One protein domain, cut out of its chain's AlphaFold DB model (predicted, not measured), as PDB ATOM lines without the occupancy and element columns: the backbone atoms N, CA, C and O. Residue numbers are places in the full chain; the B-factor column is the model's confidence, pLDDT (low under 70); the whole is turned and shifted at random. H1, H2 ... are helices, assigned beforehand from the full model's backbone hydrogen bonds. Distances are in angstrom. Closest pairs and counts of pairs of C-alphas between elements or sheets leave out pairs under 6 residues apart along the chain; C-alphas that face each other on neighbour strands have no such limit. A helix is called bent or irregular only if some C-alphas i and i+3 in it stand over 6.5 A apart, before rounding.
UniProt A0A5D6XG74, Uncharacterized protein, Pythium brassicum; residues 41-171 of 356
ATOM      1  N   GLN A  41     -23.616  19.891 141.276       98.38
ATOM      2  CA  GLN A  41     -23.069  18.531 141.243       98.38
ATOM      3  C   GLN A  41     -21.963  18.320 142.282       98.38
ATOM      4  O   GLN A  41     -21.766  17.206 142.783       98.38
ATOM      5  N   ARG A  42     -21.286  19.403 142.681       98.31
ATOM      6  CA  ARG A  42     -20.349  19.404 143.808       98.31
ATOM      7  C   ARG A  42     -21.049  19.067 145.124       98.31
ATOM      8  O   ARG A  42     -20.538  18.251 145.886       98.31
ATOM      9  N   VAL A  43     -22.219  19.655 145.374       98.62
ATOM     10  CA  VAL A  43     -23.007  19.376 146.586       98.62
ATOM     11  C   VAL A  43     -23.641  17.986 146.528       98.62
ATOM     12  O   VAL A  43     -23.559  17.256 147.508       98.62
ATOM     13  N   VAL A  44     -24.142  17.542 145.367       98.81
ATOM     14  CA  VAL A  44     -24.575  16.137 145.198       98.81
ATOM     15  C   VAL A  44     -23.445  15.168 145.574       98.81
ATOM     16  O   VAL A  44     -23.661  14.186 146.279       98.81
ATOM     17  N   THR A  45     -22.213  15.470 145.163       98.81
ATOM     18  CA  THR A  45     -21.031  14.661 145.504       98.81
ATOM     19  C   THR A  45     -20.667  14.743 146.989       98.81
ATOM     20  O   THR A  45     -20.220  13.750 147.567       98.81
ATOM     21  N   PHE A  46     -20.868  15.897 147.632       98.69
ATOM     22  CA  PHE A  46     -20.702  16.046 149.078       98.69
ATOM     23  C   PHE A  46     -21.663  15.133 149.850       98.69
ATOM     24  O   PHE A  46     -21.220  14.432 150.761       98.69
ATOM     25  N   ASP A  47     -22.925  15.048 149.438       98.75
ATOM     26  CA  ASP A  47     -23.940  14.182 150.051       98.75
ATOM     27  C   ASP A  47     -23.593  12.684 149.969       98.75
ATOM     28  O   ASP A  47     -23.954  11.885 150.838       98.75
ATOM     29  N   MET A  48     -22.818  12.297 148.955       98.75
ATOM     30  CA  MET A  48     -22.293  10.939 148.779       98.75
ATOM     31  C   MET A  48     -21.057  10.642 149.645       98.75
ATOM     32  O   MET A  48     -20.581   9.506 149.678       98.75
ATOM     33  N   SER A  49     -20.503  11.641 150.336       98.38
ATOM     34  CA  SER A  49     -19.270  11.503 151.113       98.38
ATOM     35  C   SER A  49     -19.504  10.969 152.531       98.38
ATOM     36  O   SER A  49     -20.574  11.123 153.124       98.38
ATOM     37  N   ALA A  50     -18.446  10.420 153.135       97.94
ATOM     38  CA  ALA A  50     -18.454  10.031 154.547       97.94
ATOM     39  C   ALA A  50     -18.733  11.209 155.496       97.94
ATOM     40  O   ALA A  50     -19.326  11.015 156.554       97.94
ATOM     41  N   GLN A  51     -18.365  12.436 155.107       97.31
ATOM     42  CA  GLN A  51     -18.649  13.639 155.892       97.31
ATOM     43  C   GLN A  51     -20.158  13.925 155.980       97.31
ATOM     44  O   GLN A  51     -20.629  14.379 157.020       97.31
ATOM     45  N   ALA A  52     -20.923  13.605 154.932       97.38
ATOM     46  CA  ALA A  52     -22.385  13.680 154.931       97.38
ATOM     47  C   ALA A  52     -23.066  12.418 155.513       97.38
ATOM     48  O   ALA A  52     -24.296  12.340 155.594       97.38
ATOM     49  N   GLY A  53     -22.279  11.431 155.961       97.88
ATOM     50  CA  GLY A  53     -22.748  10.183 156.571       97.88
ATOM     51  C   GLY A  53     -22.986   9.029 155.593       97.88
ATOM     52  O   GLY A  53     -23.541   8.010 155.999       97.88
ATOM     53  N   SER A  54     -22.589   9.172 154.328       98.56
ATOM     54  CA  SER A  54     -22.668   8.113 153.316       98.56
ATOM     55  C   SER A  54     -21.469   7.157 153.391       98.56
ATOM     56  O   SER A  54     -20.455   7.445 154.028       98.56
ATOM     57  N   ALA A  55     -21.564   5.990 152.748       98.19
ATOM     58  CA  ALA A  55     -20.485   5.002 152.762       98.19
ATOM     59  C   ALA A  55     -19.175   5.563 152.145       98.19
ATOM     60  O   ALA A  55     -19.232   6.152 151.063       98.19
ATOM     61  N   PRO A  56     -17.986   5.343 152.752       97.06
ATOM     62  CA  PRO A  56     -16.727   5.954 152.297       97.06
ATOM     63  C   PRO A  56     -16.353   5.680 150.835       97.06
ATOM     64  O   PRO A  56     -15.775   6.542 150.176       97.06
ATOM     65  N   ASN A  57     -16.706   4.504 150.315       96.88
ATOM     66  CA  ASN A  57     -16.379   4.101 148.947       96.88
ATOM     67  C   ASN A  57     -17.396   4.585 147.900       96.88
ATOM     68  O   ASN A  57     -17.162   4.390 146.708       96.88
ATOM     69  N   CYS A  58     -18.494   5.240 148.302       98.50
ATOM     70  CA  CYS A  58     -19.593   5.590 147.399       98.50
ATOM     71  C   CYS A  58     -19.130   6.453 146.215       98.50
ATOM     72  O   CYS A  58     -19.298   6.057 145.063       98.50
ATOM     73  N   VAL A  59     -18.466   7.587 146.477       98.44
ATOM     74  CA  VAL A  59     -17.970   8.495 145.423       98.44
ATOM     75  C   VAL A  59     -16.997   7.786 144.477       98.44
ATOM     76  O   VAL A  59     -17.107   7.915 143.257       98.44
ATOM     77  N   GLY A  60     -16.053   7.012 145.025       97.31
ATOM     78  CA  GLY A  60     -15.069   6.276 144.229       97.31
ATOM     79  C   GLY A  60     -15.722   5.234 143.320       97.31
ATOM     80  O   GLY A  60     -15.394   5.147 142.136       97.31
ATOM     81  N   ASN A  61     -16.690   4.487 143.848       97.94
ATOM     82  CA  ASN A  61     -17.412   3.468 143.099       97.94
ATOM     83  C   ASN A  61     -18.360   4.067 142.053       97.94
ATOM     84  O   ASN A  61     -18.420   3.537 140.946       97.94
ATOM     85  N   VAL A  62     -19.028   5.196 142.327       98.44
ATOM     86  CA  VAL A  62     -19.828   5.892 141.301       98.44
ATOM     87  C   VAL A  62     -18.955   6.366 140.148       98.44
ATOM     88  O   VAL A  62     -19.276   6.060 139.001       98.44
ATOM     89  N   ARG A  63     -17.819   7.022 140.427       98.06
ATOM     90  CA  ARG A  63     -16.878   7.450 139.378       98.06
ATOM     91  C   ARG A  63     -16.454   6.277 138.501       98.06
ATOM     92  O   ARG A  63     -16.593   6.336 137.284       98.06
ATOM     93  N   ARG A  64     -16.008   5.181 139.120       96.62
ATOM     94  CA  ARG A  64     -15.574   3.971 138.406       96.62
ATOM     95  C   ARG A  64     -16.698   3.339 137.587       96.62
ATOM     96  O   ARG A  64     -16.467   2.948 136.447       96.62
ATOM     97  N   ALA A  65     -17.907   3.258 138.137       97.69
ATOM     98  CA  ALA A  65     -19.055   2.690 137.440       97.69
ATOM     99  C   ALA A  65     -19.450   3.532 136.215       97.69
ATOM    100  O   ALA A  65     -19.726   2.979 135.152       97.69
ATOM    101  N   LEU A  66     -19.424   4.864 136.337       97.94
ATOM    102  CA  LEU A  66     -19.726   5.784 135.237       97.94
ATOM    103  C   LEU A  66     -18.625   5.799 134.167       97.94
ATOM    104  O   LEU A  66     -18.942   5.798 132.980       97.94
ATOM    105  N   SER A  67     -17.346   5.733 134.549       96.06
ATOM    106  CA  SER A  67     -16.249   5.530 133.589       96.06
ATOM    107  C   SER A  67     -16.433   4.227 132.814       96.06
ATOM    108  O   SER A  67     -16.353   4.215 131.588       96.06
ATOM    109  N   ARG A  68     -16.785   3.143 133.515       96.38
ATOM    110  CA  ARG A  68     -17.012   1.837 132.896       96.38
ATOM    111  C   ARG A  68     -18.197   1.825 131.928       96.38
ATOM    112  O   ARG A  68     -18.133   1.175 130.887       96.38
ATOM    113  N   LEU A  69     -19.262   2.555 132.256       96.81
ATOM    114  CA  LEU A  69     -20.398   2.793 131.365       96.81
ATOM    115  C   LEU A  69     -19.952   3.406 130.034       96.81
ATOM    116  O   LEU A  69     -20.311   2.893 128.976       96.81
ATOM    117  N   LEU A  70     -19.135   4.459 130.086       96.88
ATOM    118  CA  LEU A  70     -18.640   5.144 128.891       96.88
ATOM    119  C   LEU A  70     -17.669   4.280 128.076       96.88
ATOM    120  O   LEU A  70     -17.744   4.270 126.852       96.88
ATOM    121  N   GLU A  71     -16.807   3.496 128.726       96.56
ATOM    122  CA  GLU A  71     -15.927   2.542 128.035       96.56
ATOM    123  C   GLU A  71     -16.726   1.501 127.238       96.56
ATOM    124  O   GLU A  71     -16.482   1.287 126.046       96.56
ATOM    125  N   LEU A  72     -17.712   0.869 127.885       97.00
ATOM    126  CA  LEU A  72     -18.556  -0.159 127.272       97.00
ATOM    127  C   LEU A  72     -19.465   0.409 126.170       97.00
ATOM    128  O   LEU A  72     -19.854  -0.330 125.264       97.00
ATOM    129  N   ALA A  73     -19.764   1.710 126.200       97.50
ATOM    130  CA  ALA A  73     -20.597   2.371 125.201       97.50
ATOM    131  C   ALA A  73     -20.030   2.281 123.774       97.50
ATOM    132  O   ALA A  73     -20.800   2.230 122.812       97.50
ATOM    133  N   THR A  74     -18.703   2.210 123.635       97.81
ATOM    134  CA  THR A  74     -17.977   2.277 122.351       97.81
ATOM    135  C   THR A  74     -18.158   1.046 121.454       97.81
ATOM    136  O   THR A  74     -17.914   1.108 120.249       97.81
ATOM    137  N   SER A  75     -18.633  -0.080 121.996       98.00
ATOM    138  CA  SER A  75     -18.798  -1.337 121.253       98.00
ATOM    139  C   SER A  75     -20.221  -1.882 121.349       98.00
ATOM    140  O   SER A  75     -20.921  -1.672 122.339       98.00
ATOM    141  N   ALA A  76     -20.669  -2.601 120.315       97.94
ATOM    142  CA  ALA A  76     -21.987  -3.238 120.333       97.94
ATOM    143  C   ALA A  76     -22.099  -4.269 121.469       97.94
ATOM    144  O   ALA A  76     -23.091  -4.268 122.197       97.94
ATOM    145  N   ASP A  77     -21.060  -5.083 121.667       97.44
ATOM    146  CA  ASP A  77     -21.008  -6.082 122.740       97.44
ATOM    147  C   ASP A  77     -21.019  -5.431 124.126       97.44
ATOM    148  O   ASP A  77     -21.746  -5.884 125.012       97.44
ATOM    149  N   GLY A  78     -20.290  -4.324 124.302       97.19
ATOM    150  CA  GLY A  78     -20.296  -3.568 125.551       97.19
ATOM    151  C   GLY A  78     -21.663  -2.958 125.859       97.19
ATOM    152  O   GLY A  78     -22.155  -3.090 126.977       97.19
ATOM    153  N   ARG A  79     -22.366  -2.405 124.861       97.69
ATOM    154  CA  ARG A  79     -23.756  -1.944 125.043       97.69
ATOM    155  C   ARG A  79     -24.710  -3.086 125.415       97.69
ATOM    156  O   ARG A  79     -25.584  -2.893 126.256       97.69
ATOM    157  N   GLN A  80     -24.519  -4.291 124.872       96.88
ATOM    158  CA  GLN A  80     -25.287  -5.480 125.276       96.88
ATOM    159  C   GLN A  80     -24.934  -5.978 126.687       96.88
ATOM    160  O   GLN A  80     -25.781  -6.547 127.381       96.88
ATOM    161  N   GLU A  81     -23.694  -5.800 127.140       96.06
ATOM    162  CA  GLU A  81     -23.313  -6.020 128.539       96.06
ATOM    163  C   GLU A  81     -24.026  -5.031 129.468       96.06
ATOM    164  O   GLU A  81     -24.637  -5.458 130.449       96.06
ATOM    165  N   LEU A  82     -24.042  -3.740 129.120       97.12
ATOM    166  CA  LEU A  82     -24.734  -2.699 129.886       97.12
ATOM    167  C   LEU A  82     -26.236  -2.963 130.008       97.12
ATOM    168  O   LEU A  82     -26.766  -2.909 131.120       97.12
ATOM    169  N   MET A  83     -26.902  -3.320 128.901       96.75
ATOM    170  CA  MET A  83     -28.321  -3.705 128.894       96.75
ATOM    171  C   MET A  83     -28.617  -4.768 129.963       96.75
ATOM    172  O   MET A  83     -29.588  -4.648 130.712       96.75
ATOM    173  N   ARG A  84     -27.754  -5.788 130.076       95.94
ATOM    174  CA  ARG A  84     -27.905  -6.890 131.037       95.94
ATOM    175  C   ARG A  84     -27.557  -6.476 132.467       95.94
ATOM    176  O   ARG A  84     -28.334  -6.748 133.380       95.94
ATOM    177  N   ALA A  85     -26.413  -5.823 132.675       95.94
ATOM    178  CA  ALA A  85     -25.922  -5.466 134.008       95.94
ATOM    179  C   ALA A  85     -26.848  -4.458 134.713       95.94
ATOM    180  O   ALA A  85     -27.220  -4.647 135.876       95.94
ATOM    181  N   LEU A  86     -27.294  -3.434 133.980       97.06
ATOM    182  CA  LEU A  86     -28.204  -2.407 134.489       97.06
ATOM    183  C   LEU A  86     -29.685  -2.795 134.403       97.06
ATOM    184  O   LEU A  86     -30.516  -2.076 134.947       97.06
ATOM    185  N   ARG A  87     -30.021  -3.933 133.775       97.25
ATOM    186  CA  ARG A  87     -31.405  -4.342 133.473       97.25
ATOM    187  C   ARG A  87     -32.172  -3.229 132.756       97.25
ATOM    188  O   ARG A  87     -33.255  -2.848 133.189       97.25
ATOM    189  N   VAL A  88     -31.591  -2.674 131.697       96.81
ATOM    190  CA  VAL A  88     -32.231  -1.600 130.924       96.81
ATOM    191  C   VAL A  88     -33.521  -2.123 130.291       96.81
ATOM    192  O   VAL A  88     -33.550  -3.242 129.776       96.81
ATOM    193  N   CYS A  89     -34.593  -1.336 130.345       95.94
ATOM    194  CA  CYS A  89     -35.881  -1.710 129.773       95.94
ATOM    195  C   CYS A  89     -35.785  -1.929 128.259       95.94
ATOM    196  O   CYS A  89     -35.181  -1.136 127.540       95.94
ATOM    197  N   GLU A  90     -36.456  -2.965 127.750       93.31
ATOM    198  CA  GLU A  90     -36.451  -3.297 126.315       93.31
ATOM    199  C   GLU A  90     -37.027  -2.182 125.434       93.31
ATOM    200  O   GLU A  90     -36.659  -2.059 124.267       93.31
ATOM    201  N   SER A  91     -37.881  -1.323 126.003       91.19
ATOM    202  CA  SER A  91     -38.379  -0.108 125.355       91.19
ATOM    203  C   SER A  91     -37.270   0.884 124.978       91.19
ATOM    204  O   SER A  91     -37.515   1.756 124.153       91.19
ATOM    205  N   ASN A  92     -36.079   0.777 125.584       92.00
ATOM    206  CA  ASN A  92     -34.951   1.698 125.428       92.00
ATOM    207  C   ASN A  92     -33.634   0.971 125.081       92.00
ATOM    208  O   ASN A  92     -32.704   0.930 125.889       92.00
ATOM    209  N   PRO A  93     -33.534   0.335 123.902       94.00
ATOM    210  CA  PRO A  93     -32.342  -0.420 123.538       94.00
ATOM    211  C   PRO A  93     -31.129   0.501 123.337       94.00
ATOM    212  O   PRO A  93     -31.185   1.431 122.536       94.00
ATOM    213  N   LEU A  94     -29.999   0.180 123.975       96.31
ATOM    214  CA  LEU A  94     -28.742   0.926 123.829       96.31
ATOM    215  C   LEU A  94     -28.059   0.609 122.486       96.31
ATOM    216  O   LEU A  94     -27.348  -0.390 122.344       96.31
ATOM    217  N   ARG A  95     -28.272   1.451 121.470       95.81
ATOM    218  CA  ARG A  95     -27.774   1.243 120.096       95.81
ATOM    219  C   ARG A  95     -26.519   2.054 119.788       95.81
ATOM    220  O   ARG A  95     -25.724   1.627 118.949       95.81
ATOM    221  N   SER A  96     -26.326   3.163 120.483       96.94
ATOM    222  CA  SER A  96     -25.284   4.160 120.257       96.94
ATOM    223  C   SER A  96     -24.651   4.636 121.569       96.94
ATOM    224  O   SER A  96     -25.165   4.369 122.654       96.94
ATOM    225  N   GLU A  97     -23.537   5.362 121.472       97.06
ATOM    226  CA  GLU A  97     -22.929   6.041 122.627       97.06
ATOM    227  C   GLU A  97     -23.864   7.101 123.226       97.06
ATOM    228  O   GLU A  97     -23.897   7.272 124.444       97.06
ATOM    229  N   ALA A  98     -24.687   7.751 122.394       94.00
ATOM    230  CA  ALA A  98     -25.679   8.725 122.841       94.00
ATOM    231  C   ALA A  98     -26.754   8.091 123.742       94.00
ATOM    232  O   ALA A  98     -27.149   8.696 124.738       94.00
ATOM    233  N   ASP A  99     -27.171   6.852 123.459       94.94
ATOM    234  CA  ASP A  99     -28.135   6.138 124.308       94.94
ATOM    235  C   ASP A  99     -27.542   5.848 125.698       94.94
ATOM    236  O   ASP A  99     -28.222   5.964 126.716       94.94
ATOM    237  N   VAL A 100     -26.246   5.521 125.765       96.81
ATOM    238  CA  VAL A 100     -25.548   5.322 127.047       96.81
ATOM    239  C   VAL A 100     -25.351   6.650 127.777       96.81
ATOM    240  O   VAL A 100     -25.523   6.705 128.994       96.81
ATOM    241  N   ALA A 101     -25.053   7.735 127.058       94.25
ATOM    242  CA  ALA A 101     -24.986   9.073 127.640       94.25
ATOM    243  C   ALA A 101     -26.329   9.492 128.271       94.25
ATOM    244  O   ALA A 101     -26.338  10.074 129.355       94.25
ATOM    245  N   ALA A 102     -27.464   9.122 127.664       91.88
ATOM    246  CA  ALA A 102     -28.786   9.339 128.253       91.88
ATOM    247  C   ALA A 102     -28.987   8.548 129.561       91.88
ATOM    248  O   ALA A 102     -29.527   9.089 130.525       91.88
ATOM    249  N   VAL A 103     -28.490   7.305 129.646       96.00
ATOM    250  CA  VAL A 103     -28.476   6.533 130.906       96.00
ATOM    251  C   VAL A 103     -27.601   7.210 131.964       96.00
ATOM    252  O   VAL A 103     -28.008   7.309 133.119       96.00
ATOM    253  N   VAL A 104     -26.422   7.715 131.588       97.00
ATOM    254  CA  VAL A 104     -25.545   8.467 132.503       97.00
ATOM    255  C   VAL A 104     -26.253   9.713 133.039       97.00
ATOM    256  O   VAL A 104     -26.180   9.973 134.239       97.00
ATOM    257  N   ASN A 105     -26.970  10.453 132.193       93.50
ATOM    258  CA  ASN A 105     -27.754  11.610 132.631       93.50
ATOM    259  C   ASN A 105     -28.881  11.197 133.590       93.50
ATOM    260  O   ASN A 105     -28.990  11.778 134.662       93.50
ATOM    261  N   ALA A 106     -29.613  10.116 133.305       94.81
ATOM    262  CA  ALA A 106     -30.638   9.600 134.218       94.81
ATOM    263  C   ALA A 106     -30.071   9.160 135.584       94.81
ATOM    264  O   ALA A 106     -30.724   9.319 136.617       94.81
ATOM    265  N   VAL A 107     -28.847   8.618 135.618       98.12
ATOM    266  CA  VAL A 107     -28.132   8.310 136.870       98.12
ATOM    267  C   VAL A 107     -27.802   9.589 137.645       98.12
ATOM    268  O   VAL A 107     -28.008   9.639 138.857       98.12
ATOM    269  N   VAL A 108     -27.307  10.622 136.960       97.62
ATOM    270  CA  VAL A 108     -26.994  11.927 137.565       97.62
ATOM    271  C   VAL A 108     -28.257  12.579 138.130       97.62
ATOM    272  O   VAL A 108     -28.246  13.026 139.276       97.62
ATOM    273  N   ASP A 109     -29.361  12.546 137.384       95.06
ATOM    274  CA  ASP A 109     -30.658  13.069 137.821       95.06
ATOM    275  C   ASP A 109     -31.184  12.319 139.050       95.06
ATOM    276  O   ASP A 109     -31.689  12.936 139.991       95.06
ATOM    277  N   ALA A 110     -31.032  10.991 139.090       97.62
ATOM    278  CA  ALA A 110     -31.409  10.196 140.253       97.62
ATOM    279  C   ALA A 110     -30.626  10.626 141.507       97.62
ATOM    280  O   ALA A 110     -31.234  10.842 142.555       97.62
ATOM    281  N   TYR A 111     -29.307  10.820 141.408       98.75
ATOM    282  CA  TYR A 111     -28.507  11.313 142.537       98.75
ATOM    283  C   TYR A 111     -28.844  12.755 142.929       98.75
ATOM    284  O   TYR A 111     -28.898  13.053 144.122       98.75
ATOM    285  N   GLY A 112     -29.152  13.626 141.964       97.94
ATOM    286  CA  GLY A 112     -29.669  14.968 142.239       97.94
ATOM    287  C   GLY A 112     -30.957  14.931 143.066       97.94
ATOM    288  O   GLY A 112     -31.070  15.628 144.073       97.94
ATOM    289  N   ASN A 113     -31.901  14.054 142.708       98.12
ATOM    290  CA  ASN A 113     -33.141  13.856 143.464       98.12
ATOM    291  C   ASN A 113     -32.912  13.259 144.859       98.12
ATOM    292  O   ASN A 113     -33.567  13.672 145.816       98.12
ATOM    293  N   LEU A 114     -31.972  12.323 144.993       98.69
ATOM    294  CA  LEU A 114     -31.594  11.751 146.288       98.69
ATOM    295  C   LEU A 114     -30.967  12.798 147.224       98.69
ATOM    296  O   LEU A 114     -31.261  12.766 148.417       98.69
ATOM    297  N   ALA A 115     -30.155  13.721 146.698       98.62
ATOM    298  CA  ALA A 115     -29.557  14.821 147.464       98.62
ATOM    299  C   ALA A 115     -30.613  15.860 147.886       98.62
ATOM    300  O   ALA A 115     -30.778  16.147 149.069       98.62
ATOM    301  N   MET A 116     -31.440  16.339 146.945       98.44
ATOM    302  CA  MET A 116     -32.569  17.233 147.264       98.44
ATOM    303  C   MET A 116     -33.509  16.617 148.311       98.44
ATOM    304  O   MET A 116     -34.007  17.307 149.199       98.44
ATOM    305  N   GLY A 117     -33.729  15.303 148.220       97.88
ATOM    306  CA  GLY A 117     -34.567  14.526 149.123       97.88
ATOM    307  C   GLY A 117     -33.880  13.996 150.370       97.88
ATOM    308  O   GLY A 117     -34.469  13.121 151.002       97.88
ATOM    309  N   ASN A 118     -32.670  14.455 150.718       98.25
ATOM    310  CA  ASN A 118     -31.836  13.884 151.781       98.25
ATOM    311  C   ASN A 118     -32.346  14.173 153.217       98.25
ATOM    312  O   ASN A 118     -31.599  14.563 154.115       98.25
ATOM    313  N   TYR A 119     -33.655  14.024 153.430       98.38
ATOM    314  CA  TYR A 119     -34.378  14.352 154.649       98.38
ATOM    315  C   TYR A 119     -34.127  13.333 155.773       98.38
ATOM    316  O   TYR A 119     -33.950  12.145 155.508       98.38
ATOM    317  N   PRO A 120     -34.209  13.747 157.049       97.94
ATOM    318  CA  PRO A 120     -33.920  12.894 158.207       97.94
ATOM    319  C   PRO A 120     -35.040  11.898 158.556       97.94
ATOM    320  O   PRO A 120     -34.965  11.191 159.561       97.94
ATOM    321  N   TYR A 121     -36.092  11.839 157.743       98.00
ATOM    322  CA  TYR A 121     -37.254  10.976 157.916       98.00
ATOM    323  C   TYR A 121     -37.804  10.539 156.551       98.00
ATOM    324  O   TYR A 121     -37.533  11.205 155.548       98.00
ATOM    325  N   PRO A 122     -38.576   9.436 156.491       97.88
ATOM    326  CA  PRO A 122     -39.195   8.997 155.248       97.88
ATOM    327  C   PRO A 122     -40.104  10.077 154.655       97.88
ATOM    328  O   PRO A 122     -40.871  10.714 155.377       97.88
ATOM    329  N   SER A 123     -40.024  10.282 153.342       97.38
ATOM    330  CA  SER A 123     -40.748  11.355 152.653       97.38
ATOM    331  C   SER A 123     -41.110  10.957 151.226       97.38
ATOM    332  O   SER A 123     -40.322  10.324 150.527       97.38
ATOM    333  N   SER A 124     -42.299  11.362 150.783       96.38
ATOM    334  CA  SER A 124     -42.768  11.211 149.400       96.38
ATOM    335  C   SER A 124     -42.613  12.486 148.569       96.38
ATOM    336  O   SER A 124     -43.159  12.582 147.473       96.38
ATOM    337  N   TYR A 125     -41.930  13.506 149.096       95.25
ATOM    338  CA  TYR A 125     -41.878  14.819 148.453       95.25
ATOM    339  C   TYR A 125     -41.170  14.775 147.092       95.25
ATOM    340  O   TYR A 125     -41.727  15.226 146.096       95.25
ATOM    341  N   MET A 126     -39.986  14.155 147.024       93.81
ATOM    342  CA  MET A 126     -39.201  14.075 145.778       93.81
ATOM    343  C   MET A 126     -39.800  13.145 144.722       93.81
ATOM    344  O   MET A 126     -39.385  13.158 143.570       93.81
ATOM    345  N   THR A 127     -40.757  12.315 145.116       91.25
ATOM    346  CA  THR A 127     -41.473  11.377 144.244       91.25
ATOM    347  C   THR A 127     -42.884  11.872 143.942       91.25
ATOM    348  O   THR A 127     -43.701  11.117 143.420       91.25
ATOM    349  N   SER A 128     -43.199  13.125 144.294       88.56
ATOM    350  CA  SER A 128     -44.512  13.745 144.091       88.56
ATOM    351  C   SER A 128     -45.674  12.908 144.641       88.56
ATOM    352  O   SER A 128     -46.754  12.873 144.061       88.56
ATOM    353  N   GLY A 129     -45.460  12.203 145.757       91.56
ATOM    354  CA  GLY A 129     -46.470  11.344 146.384       91.56
ATOM    355  C   GLY A 129     -46.533   9.902 145.867       91.56
ATOM    356  O   GLY A 129     -47.149   9.073 146.533       91.56
ATOM    357  N   ALA A 130     -45.878   9.561 144.751       88.31
ATOM    358  CA  ALA A 130     -46.001   8.240 144.116       88.31
ATOM    359  C   ALA A 130     -45.418   7.086 144.958       88.31
ATOM    360  O   ALA A 130     -45.844   5.933 144.865       88.31
ATOM    361  N   SER A 131     -44.419   7.387 145.782       93.75
ATOM    362  CA  SER A 131     -43.751   6.437 146.673       93.75
ATOM    363  C   SER A 131     -43.100   7.173 147.840       93.75
ATOM    364  O   SER A 131     -43.043   8.398 147.851       93.75
ATOM    365  N   VAL A 132     -42.591   6.449 148.833       96.75
ATOM    366  CA  VAL A 132     -41.902   7.040 149.987       96.75
ATOM    367  C   VAL A 132     -40.430   6.658 149.914       96.75
ATOM    368  O   VAL A 132     -40.095   5.473 149.932       96.75
ATOM    369  N   LEU A 133     -39.552   7.657 149.851       98.00
ATOM    370  CA  LEU A 133     -38.116   7.458 150.013       98.00
ATOM    371  C   LEU A 133     -37.792   7.234 151.500       98.00
ATOM    372  O   LEU A 133     -38.468   7.805 152.363       98.00
ATOM    373  N   PRO A 134     -36.780   6.409 151.829       98.19
ATOM    374  CA  PRO A 134     -36.355   6.208 153.214       98.19
ATOM    375  C   PRO A 134     -35.769   7.496 153.810       98.19
ATOM    376  O   PRO A 134     -35.479   8.441 153.088       98.19
ATOM    377  N   ALA A 135     -35.556   7.521 155.128       98.19
ATOM    378  CA  ALA A 135     -34.753   8.570 155.756       98.19
ATOM    379  C   ALA A 135     -33.316   8.542 155.209       98.19
ATOM    380  O   ALA A 135     -32.735   7.466 155.060       98.19
ATOM    381  N   TYR A 136     -32.750   9.718 154.947       98.44
ATOM    382  CA  TYR A 136     -31.446   9.923 154.320       98.44
ATOM    383  C   TYR A 136     -31.242   9.053 153.066       98.44
ATOM    384  O   TYR A 136     -30.356   8.192 153.036       98.44
ATOM    385  N   PRO A 137     -32.068   9.231 152.023       98.62
ATOM    386  CA  PRO A 137     -32.069   8.352 150.862       98.62
ATOM    387  C   PRO A 137     -30.741   8.334 150.098       98.62
ATOM    388  O   PRO A 137     -30.406   7.291 149.541       98.62
ATOM    389  N   MET A 138     -29.933   9.404 150.131       98.75
ATOM    390  CA  MET A 138     -28.571   9.349 149.584       98.75
ATOM    391  C   MET A 138     -27.696   8.327 150.327       98.75
ATOM    392  O   MET A 138     -26.983   7.548 149.697       98.75
ATOM    393  N   ARG A 139     -27.790   8.261 151.662       98.62
ATOM    394  CA  ARG A 139     -27.046   7.272 152.460       98.62
ATOM    395  C   ARG A 139     -27.506   5.854 152.133       98.62
ATOM    396  O   ARG A 139     -26.673   4.969 151.969       98.62
ATOM    397  N   ALA A 140     -28.817   5.654 151.981       98.69
ATOM    398  CA  ALA A 140     -29.383   4.371 151.562       98.69
ATOM    399  C   ALA A 140     -28.907   3.954 150.159       98.69
ATOM    400  O   ALA A 140     -28.598   2.785 149.944       98.69
ATOM    401  N   ALA A 141     -28.801   4.897 149.219       98.81
ATOM    402  CA  ALA A 141     -28.254   4.642 147.889       98.81
ATOM    403  C   ALA A 141     -26.768   4.259 147.967       98.81
ATOM    404  O   ALA A 141     -26.358   3.207 147.475       98.81
ATOM    405  N   CYS A 142     -25.974   5.053 148.689       98.81
ATOM    406  CA  CYS A 142     -24.548   4.808 148.880       98.81
ATOM    407  C   CYS A 142     -24.224   3.505 149.627       98.81
ATOM    408  O   CYS A 142     -23.138   2.961 149.430       98.81
ATOM    409  N   GLU A 143     -25.138   2.969 150.438       98.62
ATOM    410  CA  GLU A 143     -24.962   1.674 151.111       98.62
ATOM    411  C   GLU A 143     -24.786   0.521 150.108       98.62
ATOM    412  O   GLU A 143     -24.003  -0.396 150.352       98.62
ATOM    413  N   HIS A 144     -25.427   0.594 148.934       98.44
ATOM    414  CA  HIS A 144     -25.228  -0.385 147.858       98.44
ATOM    415  C   HIS A 144     -23.814  -0.340 147.258       98.44
ATOM    416  O   HIS A 144     -23.378  -1.306 146.638       98.44
ATOM    417  N   LEU A 145     -23.090   0.763 147.456       98.19
ATOM    418  CA  LEU A 145     -21.762   1.029 146.903       98.19
ATOM    419  C   LEU A 145     -20.672   1.061 147.986       98.19
ATOM    420  O   LEU A 145     -19.599   1.624 147.764       98.19
ATOM    421  N   LYS A 146     -20.930   0.480 149.163       97.31
ATOM    422  CA  LYS A 146     -19.989   0.493 150.292       97.31
ATOM    423  C   LYS A 146     -18.770  -0.410 150.101       97.31
ATOM    424  O   LYS A 146     -17.705  -0.112 150.643       97.31
ATOM    425  N   ASP A 147     -18.933  -1.509 149.370       94.75
ATOM    426  CA  ASP A 147     -17.913  -2.546 149.252       94.75
ATOM    427  C   ASP A 147     -16.767  -2.107 148.328       94.75
ATOM    428  O   ASP A 147     -16.898  -1.193 147.507       94.75
ATOM    429  N   ASP A 148     -15.617  -2.764 148.469       90.31
ATOM    430  CA  ASP A 148     -14.492  -2.593 147.553       90.31
ATOM    431  C   ASP A 148     -14.658  -3.534 146.352       90.31
ATOM    432  O   ASP A 148     -14.332  -4.725 146.406       90.31
ATOM    433  N   PHE A 149     -15.212  -3.004 145.262       90.00
ATOM    434  CA  PHE A 149     -15.328  -3.737 144.005       90.00
ATOM    435  C   PHE A 149     -13.952  -3.798 143.344       90.00
ATOM    436  O   PHE A 149     -13.430  -2.776 142.902       90.00
ATOM    437  N   ARG A 150     -13.352  -4.981 143.219       81.12
ATOM    438  CA  ARG A 150     -12.095  -5.143 142.463       81.12
ATOM    439  C   ARG A 150     -12.333  -4.868 140.975       81.12
ATOM    440  O   ARG A 150     -13.448  -5.031 140.495       81.12
ATOM    441  N   GLU A 151     -11.300  -4.501 140.215       68.31
ATOM    442  CA  GLU A 151     -11.450  -4.230 138.768       68.31
ATOM    443  C   GLU A 151     -12.043  -5.406 137.977       68.31
ATOM    444  O   GLU A 151     -12.830  -5.200 137.058       68.31
ATOM    445  N   ALA A 152     -11.733  -6.642 138.378       69.00
ATOM    446  CA  ALA A 152     -12.299  -7.848 137.774       69.00
ATOM    447  C   ALA A 152     -13.816  -8.012 138.012       69.00
ATOM    448  O   ALA A 152     -14.438  -8.845 137.359       69.00
ATOM    449  N   ASP A 153     -14.412  -7.236 138.922       81.25
ATOM    450  CA  ASP A 153     -15.820  -7.331 139.319       81.25
ATOM    451  C   ASP A 153     -16.673  -6.171 138.766       81.25
ATOM    452  O   ASP A 153     -17.566  -5.621 139.416       81.25
ATOM    453  N   SER A 154     -16.377  -5.776 137.524       84.94
ATOM    454  CA  SER A 154     -17.082  -4.709 136.806       84.94
ATOM    455  C   SER A 154     -18.597  -4.936 136.747       84.94
ATOM    456  O   SER A 154     -19.366  -3.979 136.819       84.94
ATOM    457  N   THR A 155     -19.051  -6.182 136.599       90.56
ATOM    458  CA  THR A 155     -20.485  -6.488 136.521       90.56
ATOM    459  C   THR A 155     -21.178  -6.289 137.867       90.56
ATOM    460  O   THR A 155     -22.276  -5.729 137.887       90.56
ATOM    461  N   ALA A 156     -20.559  -6.681 138.989       94.62
ATOM    462  CA  ALA A 156     -21.134  -6.417 140.306       94.62
ATOM    463  C   ALA A 156     -21.156  -4.921 140.620       94.62
ATOM    464  O   ALA A 156     -22.154  -4.447 141.155       94.62
ATOM    465  N   LEU A 157     -20.127  -4.163 140.219       97.31
ATOM    466  CA  LEU A 157     -20.115  -2.707 140.377       97.31
ATOM    467  C   LEU A 157     -21.273  -2.038 139.614       97.31
ATOM    468  O   LEU A 157     -21.970  -1.187 140.165       97.31
ATOM    469  N   LEU A 158     -21.525  -2.439 138.364       97.31
ATOM    470  CA  LEU A 158     -22.656  -1.921 137.583       97.31
ATOM    471  C   LEU A 158     -24.008  -2.341 138.180       97.31
ATOM    472  O   LEU A 158     -24.941  -1.539 138.226       97.31
ATOM    473  N   ALA A 159     -24.121  -3.572 138.686       96.56
ATOM    474  CA  ALA A 159     -25.319  -4.018 139.392       96.56
ATOM    475  C   ALA A 159     -25.542  -3.233 140.697       96.56
ATOM    476  O   ALA A 159     -26.672  -2.858 140.993       96.56
ATOM    477  N   ALA A 160     -24.482  -2.933 141.446       98.06
ATOM    478  CA  ALA A 160     -24.536  -2.102 142.644       98.06
ATOM    479  C   ALA A 160     -24.933  -0.656 142.322       98.06
ATOM    480  O   ALA A 160     -25.758  -0.080 143.028       98.06
ATOM    481  N   LEU A 161     -24.425  -0.089 141.218       98.56
ATOM    482  CA  LEU A 161     -24.859   1.221 140.728       98.56
ATOM    483  C   LEU A 161     -26.363   1.223 140.423       98.56
ATOM    484  O   LEU A 161     -27.055   2.148 140.842       98.56
ATOM    485  N   ARG A 162     -26.874   0.183 139.745       98.19
ATOM    486  CA  ARG A 162     -28.314   0.009 139.479       98.19
ATOM    487  C   ARG A 162     -29.131  -0.005 140.772       98.19
ATOM    488  O   ARG A 162     -30.134   0.696 140.855       98.19
ATOM    489  N   GLU A 163     -28.720  -0.783 141.775       98.31
ATOM    490  CA  GLU A 163     -29.429  -0.831 143.063       98.31
ATOM    491  C   GLU A 163     -29.371   0.514 143.806       98.31
ATOM    492  O   GLU A 163     -30.392   0.957 144.330       98.31
ATOM    493  N   SER A 164     -28.223   1.202 143.768       98.75
ATOM    494  CA  SER A 164     -28.037   2.541 144.345       98.75
ATOM    495  C   SER A 164     -29.044   3.547 143.779       98.75
ATOM    496  O   SER A 164     -29.856   4.104 144.520       98.75
ATOM    497  N   VAL A 165     -29.087   3.719 142.450       98.38
ATOM    498  CA  VAL A 165     -30.068   4.628 141.824       98.38
ATOM    499  C   VAL A 165     -31.504   4.112 141.949       98.38
ATOM    500  O   VAL A 165     -32.455   4.894 141.911       98.38
ATOM    501  N   GLY A 166     -31.685   2.808 142.168       98.00
ATOM    502  CA  GLY A 166     -32.969   2.169 142.439       98.00
ATOM    503  C   GLY A 166     -33.602   2.527 143.778       98.00
ATOM    504  O   GLY A 166     -34.792   2.262 143.961       98.00
ATOM    505  N   VAL A 167     -32.882   3.189 144.686       98.38
ATOM    506  CA  VAL A 167     -33.509   3.850 145.842       98.38
ATOM    507  C   VAL A 167     -34.502   4.918 145.381       98.38
ATOM    508  O   VAL A 167     -35.568   5.039 145.980       98.38
ATOM    509  N   PHE A 168     -34.201   5.623 144.285       97.00
ATOM    510  CA  PHE A 168     -35.101   6.596 143.671       97.00
ATOM    511  C   PHE A 168     -35.928   5.977 142.534       97.00
ATOM    512  O   PHE A 168     -37.157   5.911 142.625       97.00
ATOM    513  N   LEU A 169     -35.252   5.450 141.505       94.88
ATOM    514  CA  LEU A 169     -35.864   4.981 140.253       94.88
ATOM    515  C   LEU A 169     -36.766   3.749 140.423       94.88
ATOM    516  O   LEU A 169     -37.622   3.501 139.585       94.88
ATOM    517  N   ASN A 170     -36.589   2.983 141.502       95.94
ATOM    518  CA  ASN A 170     -37.435   1.841 141.853       95.94
ATOM    519  C   ASN A 170     -37.821   1.895 143.341       95.94
ATOM    520  O   ASN A 170     -37.720   0.919 144.092       95.94
ATOM    521  N   SER A 171     -38.231   3.078 143.793       94.69
ATOM    522  CA  SER A 171     -38.680   3.320 145.169       94.69
ATOM    523  C   SER A 171     -39.933   2.510 145.542       94.69
ATOM    524  O   SER A 171     -40.079   2.109 146.694       94.69
TER     525      SER A 171
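What this domain is: This is residues 41 to 171 of the 356 residues of an uncharacterized protein of Pythium brassicum (UniProt A0A5D6XG74). The longest helix, H4, runs side by side with H2, and H6 crosses both. H3 and H5 pack on different parts of H6, H1 on H4. The printed part has 131 residues, six named helices, H1 to H6 along the chain, and no named strand. It is all helix and compact, radius of gyration of the C-alphas 14.5 A, spans 43 by 32 by 22 A.

Where its parts are: H4, residues 97 to 116, is 28.7 A long, from C-alpha 97 at (-22.929, 6.041, 122.627). H6, residues 151 to 169, 26.1 A, ends at (-35.864, 4.981, 140.253); it is irregular, C-alphas 152 and 155 being 8.4 A apart. H2 is residues 58 to 73, 22.5 A; H1 41 to 47; H3 76 to 85; H5 137 to 143.

How they stand to each other: H4 touches H2, closest C-alphas Glu 97 and Ala 73, 5.1 A, at a shallow tilt of 18 degrees, opposite ways. H6 touches H4, closest C-alphas Val 165 and Ala 110, 5.9 A. Every O i to N i+4 pair is within hydrogen-bond range in H1 to H5, 12 of 15 in H6.

The domain as a whole: The farthest C-alphas, Ala 76 and Tyr 121, are 43.0 A apart. The printed part has no cut; links H3 to H4 and H4 to H5 are long. Residues 151 to 152 have pLDDT under 70.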